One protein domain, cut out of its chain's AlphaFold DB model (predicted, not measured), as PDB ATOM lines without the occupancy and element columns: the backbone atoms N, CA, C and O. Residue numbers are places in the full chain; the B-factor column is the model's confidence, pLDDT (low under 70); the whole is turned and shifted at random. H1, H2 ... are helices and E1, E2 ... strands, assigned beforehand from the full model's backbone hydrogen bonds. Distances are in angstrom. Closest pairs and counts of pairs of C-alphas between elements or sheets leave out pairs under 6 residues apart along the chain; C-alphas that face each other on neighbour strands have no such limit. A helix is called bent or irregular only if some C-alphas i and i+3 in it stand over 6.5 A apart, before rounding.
ATOM      1  N   GLU A   7     -37.972 -13.517 -25.965       85.56
ATOM      2  CA  GLU A   7     -38.910 -13.646 -24.860       85.56
ATOM      3  C   GLU A   7     -39.675 -14.960 -24.988       85.56
ATOM      4  O   GLU A   7     -40.085 -15.357 -26.084       85.56
ATOM      5  N   ARG A   8     -39.846 -15.642 -23.850       89.81
ATOM      6  CA  ARG A   8     -40.674 -16.841 -23.752       89.81
ATOM      7  C   ARG A   8     -42.058 -16.486 -23.260       89.81
ATOM      8  O   ARG A   8     -42.203 -15.672 -22.352       89.81
ATOM      9  N   PHE A   9     -43.055 -17.133 -23.838       88.69
ATOM     10  CA  PHE A   9     -44.439 -16.974 -23.429       88.69
ATOM     11  C   PHE A   9     -45.235 -18.251 -23.676       88.69
ATOM     12  O   PHE A   9     -44.846 -19.129 -24.449       88.69
ATOM     13  N   TYR A  10     -46.370 -18.341 -22.999       87.69
ATOM     14  CA  TYR A  10     -47.194 -19.537 -22.926       87.69
ATOM     15  C   TYR A  10     -48.594 -19.214 -23.413       87.69
ATOM     16  O   TYR A  10     -49.167 -18.198 -23.029       87.69
ATOM     17  N   VAL A  11     -49.145 -20.078 -24.260       85.06
ATOM     18  CA  VAL A  11     -50.444 -19.843 -24.894       85.06
ATOM     19  C   VAL A  11     -51.334 -21.069 -24.715       85.06
ATOM     20  O   VAL A  11     -50.958 -22.156 -25.159       85.06
ATOM     21  N   PRO A  12     -52.528 -20.928 -24.120       81.88
ATOM     22  CA  PRO A  12     -53.567 -21.944 -24.186       81.88
ATOM     23  C   PRO A  12     -54.039 -22.140 -25.633       81.88
ATOM     24  O   PRO A  12     -54.544 -21.217 -26.265       81.88
ATOM     25  N   VAL A  13     -53.889 -23.351 -26.162       82.00
ATOM     26  CA  VAL A  13     -54.309 -23.708 -27.521       82.00
ATOM     27  C   VAL A  13     -55.486 -24.669 -27.439       82.00
ATOM     28  O   VAL A  13     -55.401 -25.733 -26.817       82.00
ATOM     29  N   ASN A  14     -56.592 -24.281 -28.072       76.62
ATOM     30  CA  ASN A  14     -57.792 -25.101 -28.157       76.62
ATOM     31  C   ASN A  14     -57.523 -26.363 -28.986       76.62
ATOM     32  O   ASN A  14     -56.742 -26.339 -29.934       76.62
ATOM     33  N   MET A  15     -58.194 -27.457 -28.647       75.44
ATOM     34  CA  MET A  15     -58.024 -28.784 -29.236       75.44
ATOM     35  C   MET A  15     -56.666 -29.466 -29.022       75.44
ATOM     36  O   MET A  15     -56.623 -30.670 -29.261       75.44
ATOM     37  N   LEU A  16     -55.617 -28.784 -28.518       79.88
ATOM     38  CA  LEU A  16     -54.217 -29.258 -28.488       79.88
ATOM     39  C   LEU A  16     -54.032 -30.672 -27.899       79.88
ATOM     40  O   LEU A  16     -53.175 -31.414 -28.369       79.88
ATOM     41  N   SER A  17     -54.848 -31.091 -26.928       73.81
ATOM     42  CA  SER A  17     -54.717 -32.427 -26.328       73.81
ATOM     43  C   SER A  17     -55.075 -33.584 -27.272       73.81
ATOM     44  O   SER A  17     -54.709 -34.723 -27.001       73.81
ATOM     45  N   ARG A  18     -55.736 -33.314 -28.406       77.38
ATOM     46  CA  ARG A  18     -56.013 -34.323 -29.438       77.38
ATOM     47  C   ARG A  18     -54.822 -34.628 -30.340       77.38
ATOM     48  O   ARG A  18     -54.905 -35.582 -31.105       77.38
ATOM     49  N   ILE A  19     -53.724 -33.879 -30.248       80.56
ATOM     50  CA  ILE A  19     -52.599 -33.980 -31.188       80.56
ATOM     51  C   ILE A  19     -52.054 -35.402 -31.355       80.56
ATOM     52  O   ILE A  19     -51.675 -35.784 -32.456       80.56
ATOM     53  N   LEU A  20     -52.066 -36.210 -30.291       73.44
ATOM     54  CA  LEU A  20     -51.562 -37.585 -30.336       73.44
ATOM     55  C   LEU A  20     -52.455 -38.531 -31.153       73.44
ATOM     56  O   LEU A  20     -51.993 -39.581 -31.581       73.44
ATOM     57  N   THR A  21     -53.710 -38.147 -31.408       71.94
ATOM     58  CA  THR A  21     -54.673 -38.920 -32.214       71.94
ATOM     59  C   THR A  21     -54.712 -38.500 -33.687       71.94
ATOM     60  O   THR A  21     -55.422 -39.106 -34.485       71.94
ATOM     61  N   GLU A  22     -53.968 -37.461 -34.065       81.12
ATOM     62  CA  GLU A  22     -54.046 -36.851 -35.395       81.12
ATOM     63  C   GLU A  22     -52.950 -37.408 -36.313       81.12
ATOM     64  O   GLU A  22     -51.787 -37.508 -35.922       81.12
ATOM     65  N   LYS A  23     -53.307 -37.753 -37.560       72.00
ATOM     66  CA  LYS A  23     -52.360 -38.327 -38.538       72.00
ATOM     67  C   LYS A  23     -51.306 -37.318 -39.007       72.00
ATOM     68  O   LYS A  23     -50.153 -37.676 -39.202       72.00
ATOM     69  N   ASN A  24     -51.692 -36.053 -39.183       81.06
ATOM     70  CA  ASN A  24     -50.802 -34.981 -39.632       81.06
ATOM     71  C   ASN A  24     -50.604 -33.963 -38.504       81.06
ATOM     72  O   ASN A  24     -51.194 -32.880 -38.496       81.06
ATOM     73  N   ARG A  25     -49.808 -34.364 -37.505       87.81
ATOM     74  CA  ARG A  25     -49.641 -33.625 -36.244       87.81
ATOM     75  C   ARG A  25     -49.080 -32.215 -36.454       87.81
ATOM     76  O   ARG A  25     -49.488 -31.298 -35.744       87.81
ATOM     77  N   TYR A  26     -48.209 -32.027 -37.448       89.19
ATOM     78  CA  TYR A  26     -47.606 -30.734 -37.788       89.19
ATOM     79  C   TYR A  26     -48.617 -29.729 -38.362       89.19
ATOM     80  O   TYR A  26     -48.721 -28.604 -37.868       89.19
ATOM     81  N   ASP A  27     -49.408 -30.124 -39.363       87.12
ATOM     82  CA  ASP A  27     -50.448 -29.234 -39.901       87.12
ATOM     83  C   ASP A  27     -51.534 -28.986 -38.871       87.12
ATOM     84  O   ASP A  27     -52.067 -27.881 -38.752       87.12
ATOM     85  N   TRP A  28     -51.866 -30.026 -38.115       88.88
ATOM     86  CA  TRP A  28     -52.884 -29.933 -37.100       88.88
ATOM     87  C   TRP A  28     -52.496 -28.928 -36.013       88.88
ATOM     88  O   TRP A  28     -53.314 -28.069 -35.682       88.88
ATOM     89  N   ILE A  29     -51.252 -28.944 -35.510       89.81
ATOM     90  CA  ILE A  29     -50.839 -27.988 -34.475       89.81
ATOM     91  C   ILE A  29     -50.809 -26.560 -35.008       89.81
ATOM     92  O   ILE A  29     -51.291 -25.643 -34.338       89.81
ATOM     93  N   ALA A  30     -50.327 -26.368 -36.239       88.81
ATOM     94  CA  ALA A  30     -50.325 -25.058 -36.871       88.81
ATOM     95  C   ALA A  30     -51.757 -24.512 -37.019       88.81
ATOM     96  O   ALA A  30     -52.039 -23.366 -36.654       88.81
ATOM     97  N   ASN A  31     -52.694 -25.354 -37.464       88.62
ATOM     98  CA  ASN A  31     -54.107 -25.002 -37.572       88.62
ATOM     99  C   ASN A  31     -54.770 -24.774 -36.207       88.62
ATOM    100  O   ASN A  31     -55.570 -23.849 -36.076       88.62
ATOM    101  N   ALA A  32     -54.440 -25.559 -35.178       86.62
ATOM    102  CA  ALA A  32     -54.973 -25.388 -33.828       86.62
ATOM    103  C   ALA A  32     -54.569 -24.030 -33.229       86.62
ATOM    104  O   ALA A  32     -55.416 -23.305 -32.693       86.62
ATOM    105  N   ILE A  33     -53.302 -23.631 -33.398       86.06
ATOM    106  CA  ILE A  33     -52.808 -22.309 -32.988       86.06
ATOM    107  C   ILE A  33     -53.522 -21.212 -33.795       86.06
ATOM    108  O   ILE A  33     -54.096 -20.290 -33.213       86.06
ATOM    109  N   LYS A  34     -53.577 -21.341 -35.128       86.12
ATOM    110  CA  LYS A  34     -54.231 -20.369 -36.024       86.12
ATOM    111  C   LYS A  34     -55.717 -20.180 -35.706       86.12
ATOM    112  O   LYS A  34     -56.215 -19.054 -35.694       86.12
ATOM    113  N   ASN A  35     -56.435 -21.263 -35.424       84.06
ATOM    114  CA  ASN A  35     -57.851 -21.225 -35.060       84.06
ATOM    115  C   ASN A  35     -58.068 -20.593 -33.681       84.06
ATOM    116  O   ASN A  35     -59.038 -19.856 -33.505       84.06
ATOM    117  N   SER A  36     -57.152 -20.814 -32.733       79.50
ATOM    118  CA  SER A  36     -57.189 -20.157 -31.419       79.50
ATOM    119  C   SER A  36     -57.015 -18.636 -31.553       79.50
ATOM    120  O   SER A  36     -57.779 -17.882 -30.946       79.50
ATOM    121  N   ILE A  37     -56.111 -18.186 -32.438       79.62
ATOM    122  CA  ILE A  37     -55.941 -16.765 -32.801       79.62
ATOM    123  C   ILE A  37     -57.231 -16.193 -33.407       79.62
ATOM    124  O   ILE A  37     -57.772 -15.204 -32.910       79.62
ATOM    125  N   LYS A  38     -57.766 -16.828 -34.460       78.12
ATOM    126  CA  LYS A  38     -58.980 -16.362 -35.159       78.12
ATOM    127  C   LYS A  38     -60.212 -16.322 -34.253       78.12
ATOM    128  O   LYS A  38     -61.046 -15.430 -34.388       78.12
ATOM    129  N   GLY A  39     -60.325 -17.280 -33.335       69.38
ATOM    130  CA  GLY A  39     -61.430 -17.387 -32.388       69.38
ATOM    131  C   GLY A  39     -61.416 -16.348 -31.264       69.38
ATOM    132  O   GLY A  39     -62.356 -16.334 -30.476       69.38
ATOM    133  N   LYS A  40     -60.390 -15.479 -31.191       67.88
ATOM    134  CA  LYS A  40     -60.139 -14.559 -30.063       67.88
ATOM    135  C   LYS A  40     -60.000 -15.286 -28.716       67.88
ATOM    136  O   LYS A  40     -60.353 -14.737 -27.679       67.88
ATOM    137  N   TYR A  41     -59.490 -16.518 -28.744       67.62
ATOM    138  CA  TYR A  41     -59.191 -17.328 -27.558       67.62
ATOM    139  C   TYR A  41     -57.684 -17.386 -27.288       67.62
ATOM    140  O   TYR A  41     -57.176 -18.366 -26.750       67.62
ATOM    141  N   PHE A  42     -56.959 -16.375 -27.760       72.38
ATOM    142  CA  PHE A  42     -55.511 -16.347 -27.765       72.38
ATOM    143  C   PHE A  42     -55.038 -15.256 -26.811       72.38
ATOM    144  O   PHE A  42     -55.049 -14.079 -27.164       72.38
ATOM    145  N   ASP A  43     -54.605 -15.682 -25.628       78.50
ATOM    146  CA  ASP A  43     -53.918 -14.849 -24.647       78.50
ATOM    147  C   ASP A  43     -52.512 -15.420 -24.431       78.50
ATOM    148  O   ASP A  43     -52.338 -16.635 -24.290       78.50
ATOM    149  N   ALA A  44     -51.508 -14.544 -24.435       82.31
ATOM    150  CA  ALA A  44     -50.121 -14.904 -24.174       82.31
ATOM    151  C   ALA A  44     -49.752 -14.553 -22.733       82.31
ATOM    152  O   ALA A  44     -50.000 -13.440 -22.268       82.31
ATOM    153  N   TYR A  45     -49.120 -15.498 -22.046       85.50
ATOM    154  CA  TYR A  45     -48.759 -15.374 -20.641       85.50
ATOM    155  C   TYR A  45     -47.240 -15.387 -20.462       85.50
ATOM    156  O   TYR A  45     -46.560 -16.157 -21.145       85.50
ATOM    157  N   PRO A  46     -46.695 -14.586 -19.532       85.38
ATOM    158  CA  PRO A  46     -45.252 -14.512 -19.306       85.38
ATOM    159  C   PRO A  46     -44.706 -15.744 -18.571       85.38
ATOM    160  O   PRO A  46     -43.509 -16.017 -18.640       85.38
ATOM    161  N   SER A  47     -45.561 -16.509 -17.886       87.44
ATOM    162  CA  SER A  47     -45.177 -17.750 -17.216       87.44
ATOM    163  C   SER A  47     -46.174 -18.882 -17.465       87.44
ATOM    164  O   SER A  47     -47.356 -18.659 -17.741       87.44
ATOM    165  N   LEU A  48     -45.688 -20.122 -17.343       85.56
ATOM    166  CA  LEU A  48     -46.520 -21.319 -17.441       85.56
ATOM    167  C   LEU A  48     -47.592 -21.340 -16.344       85.56
ATOM    168  O   LEU A  48     -48.720 -21.741 -16.609       85.56
ATOM    169  N   SER A  49     -47.248 -20.883 -15.135       82.50
ATOM    170  CA  SER A  49     -48.186 -20.796 -14.013       82.50
ATOM    171  C   SER A  49     -49.358 -19.882 -14.360       82.50
ATOM    172  O   SER A  49     -50.507 -20.290 -14.226       82.50
ATOM    173  N   ASP A  50     -49.090 -18.696 -14.911       81.31
ATOM    174  CA  ASP A  50     -50.145 -17.746 -15.284       81.31
ATOM    175  C   ASP A  50     -51.068 -18.325 -16.370       81.31
ATOM    176  O   ASP A  50     -52.290 -18.227 -16.267       81.31
ATOM    177  N   ALA A  51     -50.499 -19.011 -17.371       80.56
ATOM    178  CA  ALA A  51     -51.270 -19.700 -18.412       80.56
ATOM    179  C   ALA A  51     -52.130 -20.859 -17.878       80.56
ATOM    180  O   ALA A  51     -53.139 -21.228 -18.490       80.56
ATOM    181  N   GLN A  52     -51.717 -21.474 -16.768       75.38
ATOM    182  CA  GLN A  52     -52.475 -22.520 -16.085       75.38
ATOM    183  C   GLN A  52     -53.583 -21.922 -15.206       75.38
ATOM    184  O   GLN A  52     -54.675 -22.486 -15.137       75.38
ATOM    185  N   GLU A  53     -53.339 -20.777 -14.562       69.81
ATOM    186  CA  GLU A  53     -54.284 -20.135 -13.641       69.81
ATOM    187  C   GLU A  53     -55.463 -19.452 -14.326       69.81
ATOM    188  O   GLU A  53     -56.575 -19.485 -13.798       69.81
ATOM    189  N   THR A  54     -55.278 -18.895 -15.520       64.12
ATOM    190  CA  THR A  54     -56.374 -18.268 -16.277       64.12
ATOM    191  C   THR A  54     -57.455 -19.243 -16.734       64.12
ATOM    192  O   THR A  54     -58.561 -18.824 -17.067       64.12
ATOM    193  N   ARG A  55     -57.198 -20.552 -16.631       56.31
ATOM    194  CA  ARG A  55     -58.192 -21.617 -16.830       56.31
ATOM    195  C   ARG A  55     -59.107 -21.851 -15.624       56.31
ATOM    196  O   ARG A  55     -60.084 -22.580 -15.760       56.31
ATOM    197  N   LYS A  56     -58.828 -21.244 -14.458       49.09
ATOM    198  CA  LYS A  56     -59.730 -21.270 -13.285       49.09
ATOM    199  C   LYS A  56     -61.022 -20.476 -13.530       49.09
ATOM    200  O   LYS A  56     -61.992 -20.657 -12.800       49.09
ATOM    201  N   TYR A  57     -61.045 -19.624 -14.557       43.69
ATOM    202  CA  TYR A  57     -62.226 -18.889 -14.993       43.69
ATOM    203  C   TYR A  57     -62.785 -19.539 -16.261       43.69
ATOM    204  O   TYR A  57     -62.013 -19.823 -17.178       43.69
ATOM    205  N   PRO A  58     -64.104 -19.791 -16.344       44.12
ATOM    206  CA  PRO A  58     -64.691 -20.407 -17.519       44.12
ATOM    207  C   PRO A  58     -64.469 -19.470 -18.705       44.12
ATOM    208  O   PRO A  58     -65.103 -18.419 -18.823       44.12
ATOM    209  N   LEU A  59     -63.554 -19.848 -19.597       47.62
ATOM    210  CA  LEU A  59     -63.493 -19.314 -20.949       47.62
ATOM    211  C   LEU A  59     -64.812 -19.704 -21.631       47.62
ATOM    212  O   LEU A  59     -64.910 -20.770 -22.229       47.62
ATOM    213  N   LYS A  60     -65.840 -18.867 -21.429       46.00
ATOM    214  CA  LYS A  60     -67.194 -18.883 -22.011       46.00
ATOM    215  C   LYS A  60     -67.493 -20.114 -22.879       46.00
ATOM    216  O   LYS A  60     -67.192 -20.088 -24.067       46.00
ATOM    217  N   ASP A  61     -68.110 -21.142 -22.299       46.50
ATOM    218  CA  ASP A  61     -68.949 -22.192 -22.918       46.50
ATOM    219  C   ASP A  61     -68.512 -22.874 -24.243       46.50
ATOM    220  O   ASP A  61     -69.309 -23.606 -24.833       46.50
ATOM    221  N   LYS A  62     -67.296 -22.666 -24.778       47.62
ATOM    222  CA  LYS A  62     -66.974 -23.045 -26.174       47.62
ATOM    223  C   LYS A  62     -65.589 -23.638 -26.432       47.62
ATOM    224  O   LYS A  62     -65.314 -23.993 -27.579       47.62
ATOM    225  N   ILE A  63     -64.723 -23.781 -25.432       50.44
ATOM    226  CA  ILE A  63     -63.357 -24.277 -25.656       50.44
ATOM    227  C   ILE A  63     -63.238 -25.712 -25.145       50.44
ATOM    228  O   ILE A  63     -63.277 -25.964 -23.946       50.44
ATOM    229  N   ARG A  64     -63.110 -26.653 -26.083       52.28
ATOM    230  CA  ARG A  64     -63.043 -28.091 -25.829       52.28
ATOM    231  C   ARG A  64     -61.598 -28.571 -26.061       52.28
ATOM    232  O   ARG A  64     -61.095 -28.368 -27.156       52.28
ATOM    233  N   TYR A  65     -60.958 -29.247 -25.094       58.72
ATOM    234  CA  TYR A  65     -59.646 -29.941 -25.218       58.72
ATOM    235  C   TYR A  65     -58.390 -29.035 -25.263       58.72
ATOM    236  O   TYR A  65     -57.722 -28.929 -26.285       58.72
ATOM    237  N   VAL A  66     -58.024 -28.365 -24.165       68.19
ATOM    238  CA  VAL A  66     -56.981 -27.313 -24.183       68.19
ATOM    239  C   VAL A  66     -55.611 -27.805 -23.693       68.19
ATOM    240  O   VAL A  66     -55.483 -28.268 -22.563       68.19
ATOM    241  N   GLY A  67     -54.548 -27.583 -24.469       80.88
ATOM    242  CA  GLY A  67     -53.141 -27.720 -24.036       80.88
ATOM    243  C   GLY A  67     -52.417 -26.367 -24.044       80.88
ATOM    244  O   GLY A  67     -53.039 -25.360 -24.373       80.88
ATOM    245  N   ILE A  68     -51.159 -26.286 -23.613       86.44
ATOM    246  CA  ILE A  68     -50.368 -25.040 -23.630       86.44
ATOM    247  C   ILE A  68     -49.198 -25.213 -24.594       86.44
ATOM    248  O   ILE A  68     -48.489 -26.211 -24.534       86.44
ATOM    249  N   ALA A  69     -48.985 -24.240 -25.469       89.94
ATOM    250  CA  ALA A  69     -47.808 -24.164 -26.322       89.94
ATOM    251  C   ALA A  69     -46.830 -23.122 -25.758       89.94
ATOM    252  O   ALA A  69     -47.237 -22.007 -25.421       89.94
ATOM    253  N   GLU A  70     -45.555 -23.494 -25.637       91.94
ATOM    254  CA  GLU A  70     -44.465 -22.590 -25.251       91.94
ATOM    255  C   GLU A  70     -43.772 -22.051 -26.495       91.94
ATOM    256  O   GLU A  70     -43.236 -22.807 -27.309       91.94
ATOM    257  N   PHE A  71     -43.763 -20.729 -26.602       89.88
ATOM    258  CA  PHE A  71     -43.163 -19.991 -27.697       89.88
ATOM    259  C   PHE A  71     -41.932 -19.225 -27.219       89.88
ATOM    260  O   PHE A  71     -41.870 -18.777 -26.077       89.88
ATOM    261  N   GLU A  72     -40.980 -19.026 -28.123       89.81
ATOM    262  CA  GLU A  72     -39.813 -18.169 -27.944       89.81
ATOM    263  C   GLU A  72     -39.643 -17.298 -29.199       89.81
ATOM    264  O   GLU A  72     -39.298 -17.802 -30.270       89.81
ATOM    265  N   LEU A  73     -39.908 -15.995 -29.073       84.56
ATOM    266  CA  LEU A  73     -39.868 -15.019 -30.173       84.56
ATOM    267  C   LEU A  73     -39.014 -13.802 -29.808       84.56
ATOM    268  O   LEU A  73     -38.793 -13.524 -28.635       84.56
ATOM    269  N   ASP A  74     -38.567 -13.043 -30.811       81.62
ATOM    270  CA  ASP A  74     -37.956 -11.725 -30.592       81.62
ATOM    271  C   ASP A  74     -38.969 -10.774 -29.908       81.62
ATOM    272  O   ASP A  74     -40.141 -10.757 -30.295       81.62
ATOM    273  N   SER A  75     -38.535  -9.943 -28.948       72.44
ATOM    274  CA  SER A  75     -39.411  -9.030 -28.175       72.44
ATOM    275  C   SER A  75     -40.347  -8.158 -29.033       72.44
ATOM    276  O   SER A  75     -41.476  -7.869 -28.638       72.44
ATOM    277  N   ASP A  76     -39.906  -7.722 -30.216       70.50
ATOM    278  CA  ASP A  76     -40.734  -6.907 -31.117       70.50
ATOM    279  C   ASP A  76     -41.818  -7.744 -31.818       70.50
ATOM    280  O   ASP A  76     -42.946  -7.286 -31.988       70.50
ATOM    281  N   ALA A  77     -41.503  -8.997 -32.168       67.88
ATOM    282  CA  ALA A  77     -42.469  -9.939 -32.724       67.88
ATOM    283  C   ALA A  77     -43.501 -10.368 -31.671       67.88
ATOM    284  O   ALA A  77     -44.671 -10.531 -32.017       67.88
ATOM    285  N   PHE A  78     -43.076 -10.482 -30.403       68.44
ATOM    286  CA  PHE A  78     -43.944 -10.730 -29.252       68.44
ATOM    287  C   PHE A  78     -44.981  -9.611 -29.059       68.44
ATOM    288  O   PHE A  78     -46.179  -9.873 -28.961       68.44
ATOM    289  N   LYS A  79     -44.546  -8.346 -29.102       68.00
ATOM    290  CA  LYS A  79     -45.438  -7.174 -28.983       68.00
ATOM    291  C   LYS A  79     -46.448  -7.042 -30.130       68.00
ATOM    292  O   LYS A  79     -47.448  -6.351 -29.969       68.00
ATOM    293  N   ALA A  80     -46.187  -7.682 -31.272       65.88
ATOM    294  CA  ALA A  80     -47.035  -7.666 -32.463       65.88
ATOM    295  C   ALA A  80     -47.982  -8.885 -32.586       65.88
ATOM    296  O   ALA A  80     -48.616  -9.066 -33.631       65.88
ATOM    297  N   LEU A  81     -48.095  -9.731 -31.552       71.62
ATOM    298  CA  LEU A  81     -49.106 -10.793 -31.523       71.62
ATOM    299  C   LEU A  81     -50.531 -10.203 -31.517       71.62
ATOM    300  O   LEU A  81     -50.759  -9.201 -30.839       71.62
ATOM    301  N   PRO A  82     -51.513 -10.823 -32.209       68.00
ATOM    302  CA  PRO A  82     -51.476 -12.162 -32.821       68.00
ATOM    303  C   PRO A  82     -51.049 -12.218 -34.301       68.00
ATOM    304  O   PRO A  82     -50.833 -13.311 -34.823       68.00
ATOM    305  N   SER A  83     -50.961 -11.076 -34.989       68.81
ATOM    306  CA  SER A  83     -50.778 -10.999 -36.449       68.81
ATOM    307  C   SER A  83     -49.479 -11.659 -36.913       68.81
ATOM    308  O   SER A  83     -49.489 -12.453 -37.849       68.81
ATOM    309  N   SER A  84     -48.388 -11.413 -36.182       72.75
ATOM    310  CA  SER A  84     -47.060 -11.968 -36.463       72.75
ATOM    311  C   SER A  84     -47.011 -13.499 -36.416       72.75
ATOM    312  O   SER A  84     -46.246 -14.109 -37.157       72.75
ATOM    313  N   LEU A  85     -47.831 -14.144 -35.577       75.31
ATOM    314  CA  LEU A  85     -47.896 -15.605 -35.511       75.31
ATOM    315  C   LEU A  85     -48.647 -16.207 -36.695       75.31
ATOM    316  O   LEU A  85     -48.248 -17.261 -37.175       75.31
ATOM    317  N   VAL A  86     -49.717 -15.572 -37.180       78.44
ATOM    318  CA  VAL A  86     -50.458 -16.089 -38.344       78.44
ATOM    319  C   VAL A  86     -49.546 -16.149 -39.570       78.44
ATOM    320  O   VAL A  86     -49.507 -17.180 -40.243       78.44
ATOM    321  N   ASP A  87     -48.735 -15.111 -39.774       81.69
ATOM    322  CA  ASP A  87     -47.759 -15.037 -40.866       81.69
ATOM    323  C   ASP A  87     -46.672 -16.124 -40.765       81.69
ATOM    324  O   ASP A  87     -46.145 -16.579 -41.779       81.69
ATOM    325  N   LEU A  88     -46.349 -16.583 -39.549       82.12
ATOM    326  CA  LEU A  88     -45.413 -17.689 -39.317       82.12
ATOM    327  C   LEU A  88     -46.044 -19.071 -39.547       82.12
ATOM    328  O   LEU A  88     -45.327 -20.018 -39.870       82.12
ATOM    329  N   LEU A  89     -47.364 -19.202 -39.383       86.19
ATOM    330  CA  LEU A  89     -48.085 -20.476 -39.496       86.19
ATOM    331  C   LEU A  89     -48.454 -20.832 -40.941       86.19
ATOM    332  O   LEU A  89     -48.436 -22.008 -41.301       86.19
ATOM    333  N   ASP A  90     -48.759 -19.844 -41.783       85.56
ATOM    334  CA  ASP A  90     -49.151 -20.078 -43.182       85.56
ATOM    335  C   ASP A  90     -48.080 -20.808 -44.015       85.56
ATOM    336  O   ASP A  90     -48.427 -21.768 -44.717       85.56
ATOM    337  N   PRO A  91     -46.778 -20.477 -43.899       86.50
ATOM    338  CA  PRO A  91     -45.718 -21.226 -44.568       86.50
ATOM    339  C   PRO A  91     -45.582 -22.678 -44.093       86.50
ATOM    340  O   PRO A  91     -45.097 -23.508 -44.850       86.50
ATOM    341  N   ILE A  92     -45.995 -22.995 -42.861       86.81
ATOM    342  CA  ILE A  92     -45.933 -24.357 -42.302       86.81
ATOM    343  C   ILE A  92     -47.041 -25.200 -42.919       86.81
ATOM    344  O   ILE A  92     -46.776 -26.261 -43.468       86.81
ATOM    345  N   ILE A  93     -48.270 -24.681 -42.913       85.12
ATOM    346  CA  ILE A  93     -49.422 -25.347 -43.535       85.12
ATOM    347  C   ILE A  93     -49.184 -25.560 -45.040       85.12
ATOM    348  O   ILE A  93     -49.629 -26.554 -45.607       85.12
ATOM    349  N   SER A  94     -48.463 -24.642 -45.690       86.69
ATOM    350  CA  SER A  94     -48.162 -24.714 -47.127       86.69
ATOM    351  C   SER A  94     -46.934 -25.568 -47.473       86.69
ATOM    352  O   SER A  94     -46.695 -25.829 -48.653       86.69
ATOM    353  N   ALA A  95     -46.132 -25.969 -46.482       88.62
ATOM    354  CA  ALA A  95     -44.923 -26.752 -46.711       88.62
ATOM    355  C   ALA A  95     -45.265 -28.169 -47.190       88.62
ATOM    356  O   ALA A  95     -46.282 -28.755 -46.808       88.62
ATOM    357  N   LYS A  96     -44.402 -28.732 -48.042       85.31
ATOM    358  CA  LYS A  96     -44.684 -30.016 -48.705       85.31
ATOM    359  C   LYS A  96     -44.269 -31.229 -47.881       85.31
ATOM    360  O   LYS A  96     -44.890 -32.276 -48.024       85.31
ATOM    361  N   THR A  97     -43.240 -31.101 -47.045       85.38
ATOM    362  CA  THR A  97     -42.679 -32.221 -46.276       85.38
ATOM    363  C   THR A  97     -42.802 -31.986 -44.774       85.38
ATOM    364  O   THR A  97     -42.874 -30.845 -44.314       85.38
ATOM    365  N   ASN A  98     -42.836 -33.068 -43.996       84.38
ATOM    366  CA  ASN A  98     -42.906 -32.980 -42.538       84.38
ATOM    367  C   ASN A  98     -41.613 -32.417 -41.938       84.38
ATOM    368  O   ASN A  98     -41.673 -31.689 -40.953       84.38
ATOM    369  N   GLU A  99     -40.465 -32.680 -42.562       85.81
ATOM    370  CA  GLU A  99     -39.170 -32.138 -42.151       85.81
ATOM    371  C   GLU A  99     -39.164 -30.608 -42.249       85.81
ATOM    372  O   GLU A  99     -38.805 -29.927 -41.290       85.81
ATOM    373  N   GLU A 100     -39.646 -30.053 -43.367       88.81
ATOM    374  CA  GLU A 100     -39.734 -28.601 -43.549       88.81
ATOM    375  C   GLU A 100     -40.713 -27.975 -42.540       88.81
ATOM    376  O   GLU A 100     -40.438 -26.920 -41.957       88.81
ATOM    377  N   LYS A 101     -41.853 -28.635 -42.294       89.69
ATOM    378  CA  LYS A 101     -42.832 -28.201 -41.284       89.69
ATOM    379  C   LYS A 101     -42.225 -28.167 -39.888       89.69
ATOM    380  O   LYS A 101     -42.417 -27.192 -39.160       89.69
ATOM    381  N   GLU A 102     -41.487 -29.209 -39.519       88.25
ATOM    382  CA  GLU A 102     -40.832 -29.320 -38.222       88.25
ATOM    383  C   GLU A 102     -39.762 -28.236 -38.037       88.25
ATOM    384  O   GLU A 102     -39.752 -27.554 -37.007       88.25
ATOM    385  N   GLU A 103     -38.881 -28.046 -39.024       89.19
ATOM    386  CA  GLU A 103     -37.834 -27.020 -38.986       89.19
ATOM    387  C   GLU A 103     -38.427 -25.627 -38.772       89.19
ATOM    388  O   GLU A 103     -37.957 -24.877 -37.913       89.19
ATOM    389  N   ARG A 104     -39.508 -25.306 -39.492       90.06
ATOM    390  CA  ARG A 104     -40.217 -24.030 -39.354       90.06
ATOM    391  C   ARG A 104     -40.889 -23.884 -37.989       90.06
ATOM    392  O   ARG A 104     -40.756 -22.825 -37.376       90.06
ATOM    393  N   LEU A 105     -41.559 -24.923 -37.478       88.94
ATOM    394  CA  LEU A 105     -42.170 -24.902 -36.140       88.94
ATOM    395  C   LEU A 105     -41.120 -24.665 -35.046       88.94
ATOM    396  O   LEU A 105     -41.326 -23.833 -34.164       88.94
ATOM    397  N   LYS A 106     -39.964 -25.335 -35.124       89.00
ATOM    398  CA  LYS A 106     -38.873 -25.239 -34.135       89.00
ATOM    399  C   LYS A 106     -38.267 -23.845 -33.988       89.00
ATOM    400  O   LYS A 106     -37.659 -23.550 -32.947       89.00
ATOM    401  N   LEU A 107     -38.419 -22.982 -34.995       88.00
ATOM    402  CA  LEU A 107     -37.929 -21.603 -34.939       88.00
ATOM    403  C   LEU A 107     -38.526 -20.849 -33.749       88.00
ATOM    404  O   LEU A 107     -37.795 -20.126 -33.070       88.00
ATOM    405  N   PHE A 108     -39.806 -21.085 -33.452       87.00
ATOM    406  CA  PHE A 108     -40.543 -20.351 -32.425       87.00
ATOM    407  C   PHE A 108     -41.218 -21.237 -31.377       87.00
ATOM    408  O   PHE A 108     -41.320 -20.815 -30.234       87.00
ATOM    409  N   LEU A 109     -41.656 -22.449 -31.711       90.50
ATOM    410  CA  LEU A 109     -42.314 -23.361 -30.777       90.50
ATOM    411  C   LEU A 109     -41.258 -24.232 -30.079       90.50
ATOM    412  O   LEU A 109     -40.400 -24.817 -30.742       90.50
ATOM    413  N   LYS A 110     -41.283 -24.294 -28.745       90.81
ATOM    414  CA  LYS A 110     -40.254 -24.991 -27.945       90.81
ATOM    415  C   LYS A 110     -40.763 -26.250 -27.266       90.81
ATOM    416  O   LYS A 110     -40.071 -27.265 -27.296       90.81
ATOM    417  N   ALA A 111     -41.954 -26.198 -26.686       91.69
ATOM    418  CA  ALA A 111     -42.544 -27.330 -25.987       91.69
ATOM    419  C   ALA A 111     -44.070 -27.275 -26.021       91.69
ATOM    420  O   ALA A 111     -44.676 -26.217 -26.225       91.69
ATOM    421  N   LEU A 112     -44.679 -28.432 -25.786       90.75
ATOM    422  CA  LEU A 112     -46.118 -28.600 -25.628       90.75
ATOM    423  C   LEU A 112     -46.405 -29.114 -24.229       90.75
ATOM    424  O   LEU A 112     -45.726 -30.014 -23.752       90.75
ATOM    425  N   TYR A 113     -47.429 -28.573 -23.585       87.88
ATOM    426  CA  TYR A 113     -47.888 -29.026 -22.283       87.88
ATOM    427  C   TYR A 113     -49.311 -29.553 -22.423       87.88
ATOM    428  O   TYR A 113     -50.249 -28.792 -22.684       87.88
ATOM    429  N   ILE A 114     -49.473 -30.864 -22.280       82.38
ATOM    430  CA  ILE A 114     -50.738 -31.576 -22.483       82.38
ATOM    431  C   ILE A 114     -51.008 -32.389 -21.225       82.38
ATOM    432  O   ILE A 114     -50.137 -33.126 -20.781       82.38
ATOM    433  N   ASP A 115     -52.188 -32.223 -20.625       75.19
ATOM    434  CA  ASP A 115     -52.590 -32.940 -19.405       75.19
ATOM    435  C   ASP A 115     -51.568 -32.847 -18.245       75.19
ATOM    436  O   ASP A 115     -51.407 -33.759 -17.436       75.19
ATOM    437  N   GLY A 116     -50.845 -31.724 -18.167       74.38
ATOM    438  CA  GLY A 116     -49.804 -31.487 -17.161       74.38
ATOM    439  C   GLY A 116     -48.437 -32.092 -17.495       74.38
ATOM    440  O   GLY A 116     -47.513 -31.966 -16.694       74.38
ATOM    441  N   PHE A 117     -48.281 -32.728 -18.655       83.31
ATOM    442  CA  PHE A 117     -47.012 -33.271 -19.135       83.31
ATOM    443  C   PHE A 117     -46.369 -32.324 -20.137       83.31
ATOM    444  O   PHE A 117     -47.028 -31.871 -21.070       83.31
ATOM    445  N   GLN A 118     -45.078 -32.053 -19.955       88.19
ATOM    446  CA  GLN A 118     -44.264 -31.338 -20.929       88.19
ATOM    447  C   GLN A 118     -43.731 -32.319 -21.977       88.19
ATOM    448  O   GLN A 118     -43.166 -33.356 -21.632       88.19
ATOM    449  N   PHE A 119     -43.863 -31.954 -23.246       88.44
ATOM    450  CA  PHE A 119     -43.395 -32.725 -24.383       88.44
ATOM    451  C   PHE A 119     -42.496 -31.891 -25.300       88.44
ATOM    452  O   PHE A 119     -42.832 -30.739 -25.611       88.44
ATOM    453  N   PRO A 120     -41.372 -32.465 -25.765       88.06
ATOM    454  CA  PRO A 120     -40.596 -31.892 -26.856       88.06
ATOM    455  C   PRO A 120     -41.369 -31.994 -28.176       88.06
ATOM    456  O   PRO A 120     -42.292 -32.794 -28.313       88.06
ATOM    457  N   LEU A 121     -40.957 -31.225 -29.187       87.00
ATOM    458  CA  LEU A 121     -41.567 -31.291 -30.521       87.00
ATOM    459  C   LEU A 121     -41.349 -32.617 -31.251       87.00
ATOM    460  O   LEU A 121     -42.100 -32.920 -32.171       87.00
ATOM    461  N   SER A 122     -40.373 -33.422 -30.837       86.94
ATOM    462  CA  SER A 122     -40.187 -34.767 -31.380       86.94
ATOM    463  C   SER A 122     -41.405 -35.660 -31.171       86.94
ATOM    464  O   SER A 122     -41.595 -36.562 -31.969       86.94
ATOM    465  N   ILE A 123     -42.292 -35.372 -30.206       86.94
ATOM    466  CA  ILE A 123     -43.562 -36.103 -30.039       86.94
ATOM    467  C   ILE A 123     -44.486 -36.019 -31.267       86.94
ATOM    468  O   ILE A 123     -45.449 -36.774 -31.387       86.94
ATOM    469  N   LEU A 124     -44.236 -35.084 -32.185       86.81
ATOM    470  CA  LEU A 124     -44.987 -34.969 -33.432       86.81
ATOM    471  C   LEU A 124     -44.600 -36.051 -34.455       86.81
ATOM    472  O   LEU A 124     -45.344 -36.258 -35.410       86.81
ATOM    473  N   ASP A 125     -43.493 -36.761 -34.222       86.62
ATOM    474  CA  ASP A 125     -42.977 -37.861 -35.032       86.62
ATOM    475  C   ASP A 125     -42.635 -39.056 -34.126       86.62
ATOM    476  O   ASP A 125     -41.687 -39.020 -33.338       86.62
TER     477      ASP A 125
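What this domain is: This is residues 7 to 125 of the 712 residues of an uncharacterized protein of Aquicella lusitana (UniProt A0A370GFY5). A strongly twisted antiparallel sheet of four strands has most of its helices on one side: H1 stands up from one face, and H2, H5 and H6 pack together beyond that same side. H3 covers E1 on the opposite face, H4 sits at one end of E1 and E2, and H7 follows E4. The printed part has 119 residues with seven named helices and four named strands, in the order E1 H1 H2 H3 E2 H4 H5 H6 E3 E4 H7; the sheet's order is E1 E2 E3 E4, and the class is mixed, helices and strands. It is compact, with a radius of gyration of the C-alphas of 13.3 A and spans of 39 by 35 by 24 A.

Where its parts are: Find C-alpha 7 at (-38.910, -13.646, -24.860); from there E1, residues 7 to 13, runs 18.6 A. Its neighbour E2, residues 67 to 74, is 23.0 A long; E3 is residues 109 to 114 and E4 residues 117 to 120. H2, residues 25 to 38, starts at (-49.641, -33.625, -36.244) and runs 19.7 A. H5, residues 83 to 93, measures 16.1 A, and H3, residues 48 to 56, 13.8 A. Look also for H1 at residues 16 to 21, H4 at 75 to 79, H6 at 98 to 106 and H7 at 121 to 124, where C-alpha 124 is at (-44.987, -34.969, -33.432). H1 is irregular: C-alphas 17 and 20 are 7.3 A apart.

How they stand to each other: In the sheet, look for N 9 and O 71 at 3.0 A between E1 and E2, N 70 and O 111 at 2.9 A between E2 and E3, and N 119 and O 112 at 2.7 A in the hairpin E3 and E4. H3 is on the sheet, over E1, at a height of 8.7 A; its closest C-alphas to E1 are Leu 48 and Tyr 10, 5.8 A. H1, over E3, is on the opposite face. H2 only grazes the sheet with residues 29 to 37. H2, the hub, touches H5 at Asp 27 and Ile 93, whose C-alphas are 5.4 A apart, at a shallow tilt of 27 degrees, opposite ways. H5 and H6 form a helical hairpin, closest at the C-alphas of Ile 92 and Lys 101, 5.0 A. Every O i to N i+4 pair is within hydrogen-bond range in H2, H4 and H6, against 3 of 5 in H3, 5 of 7 in H5 and 0 of 2 in H1, which has 2 of 3 O i to N i+3 pairs; H7 is too short for such a pair.

The domain as a whole: The farthest C-alphas, Tyr 57 and Lys 96, are 39.6 A apart. The printed part has no cut and no long link. Confidence is low, under 70, in residues 39 to 41, 53 to 66, 77 to 80 and 82 to 83.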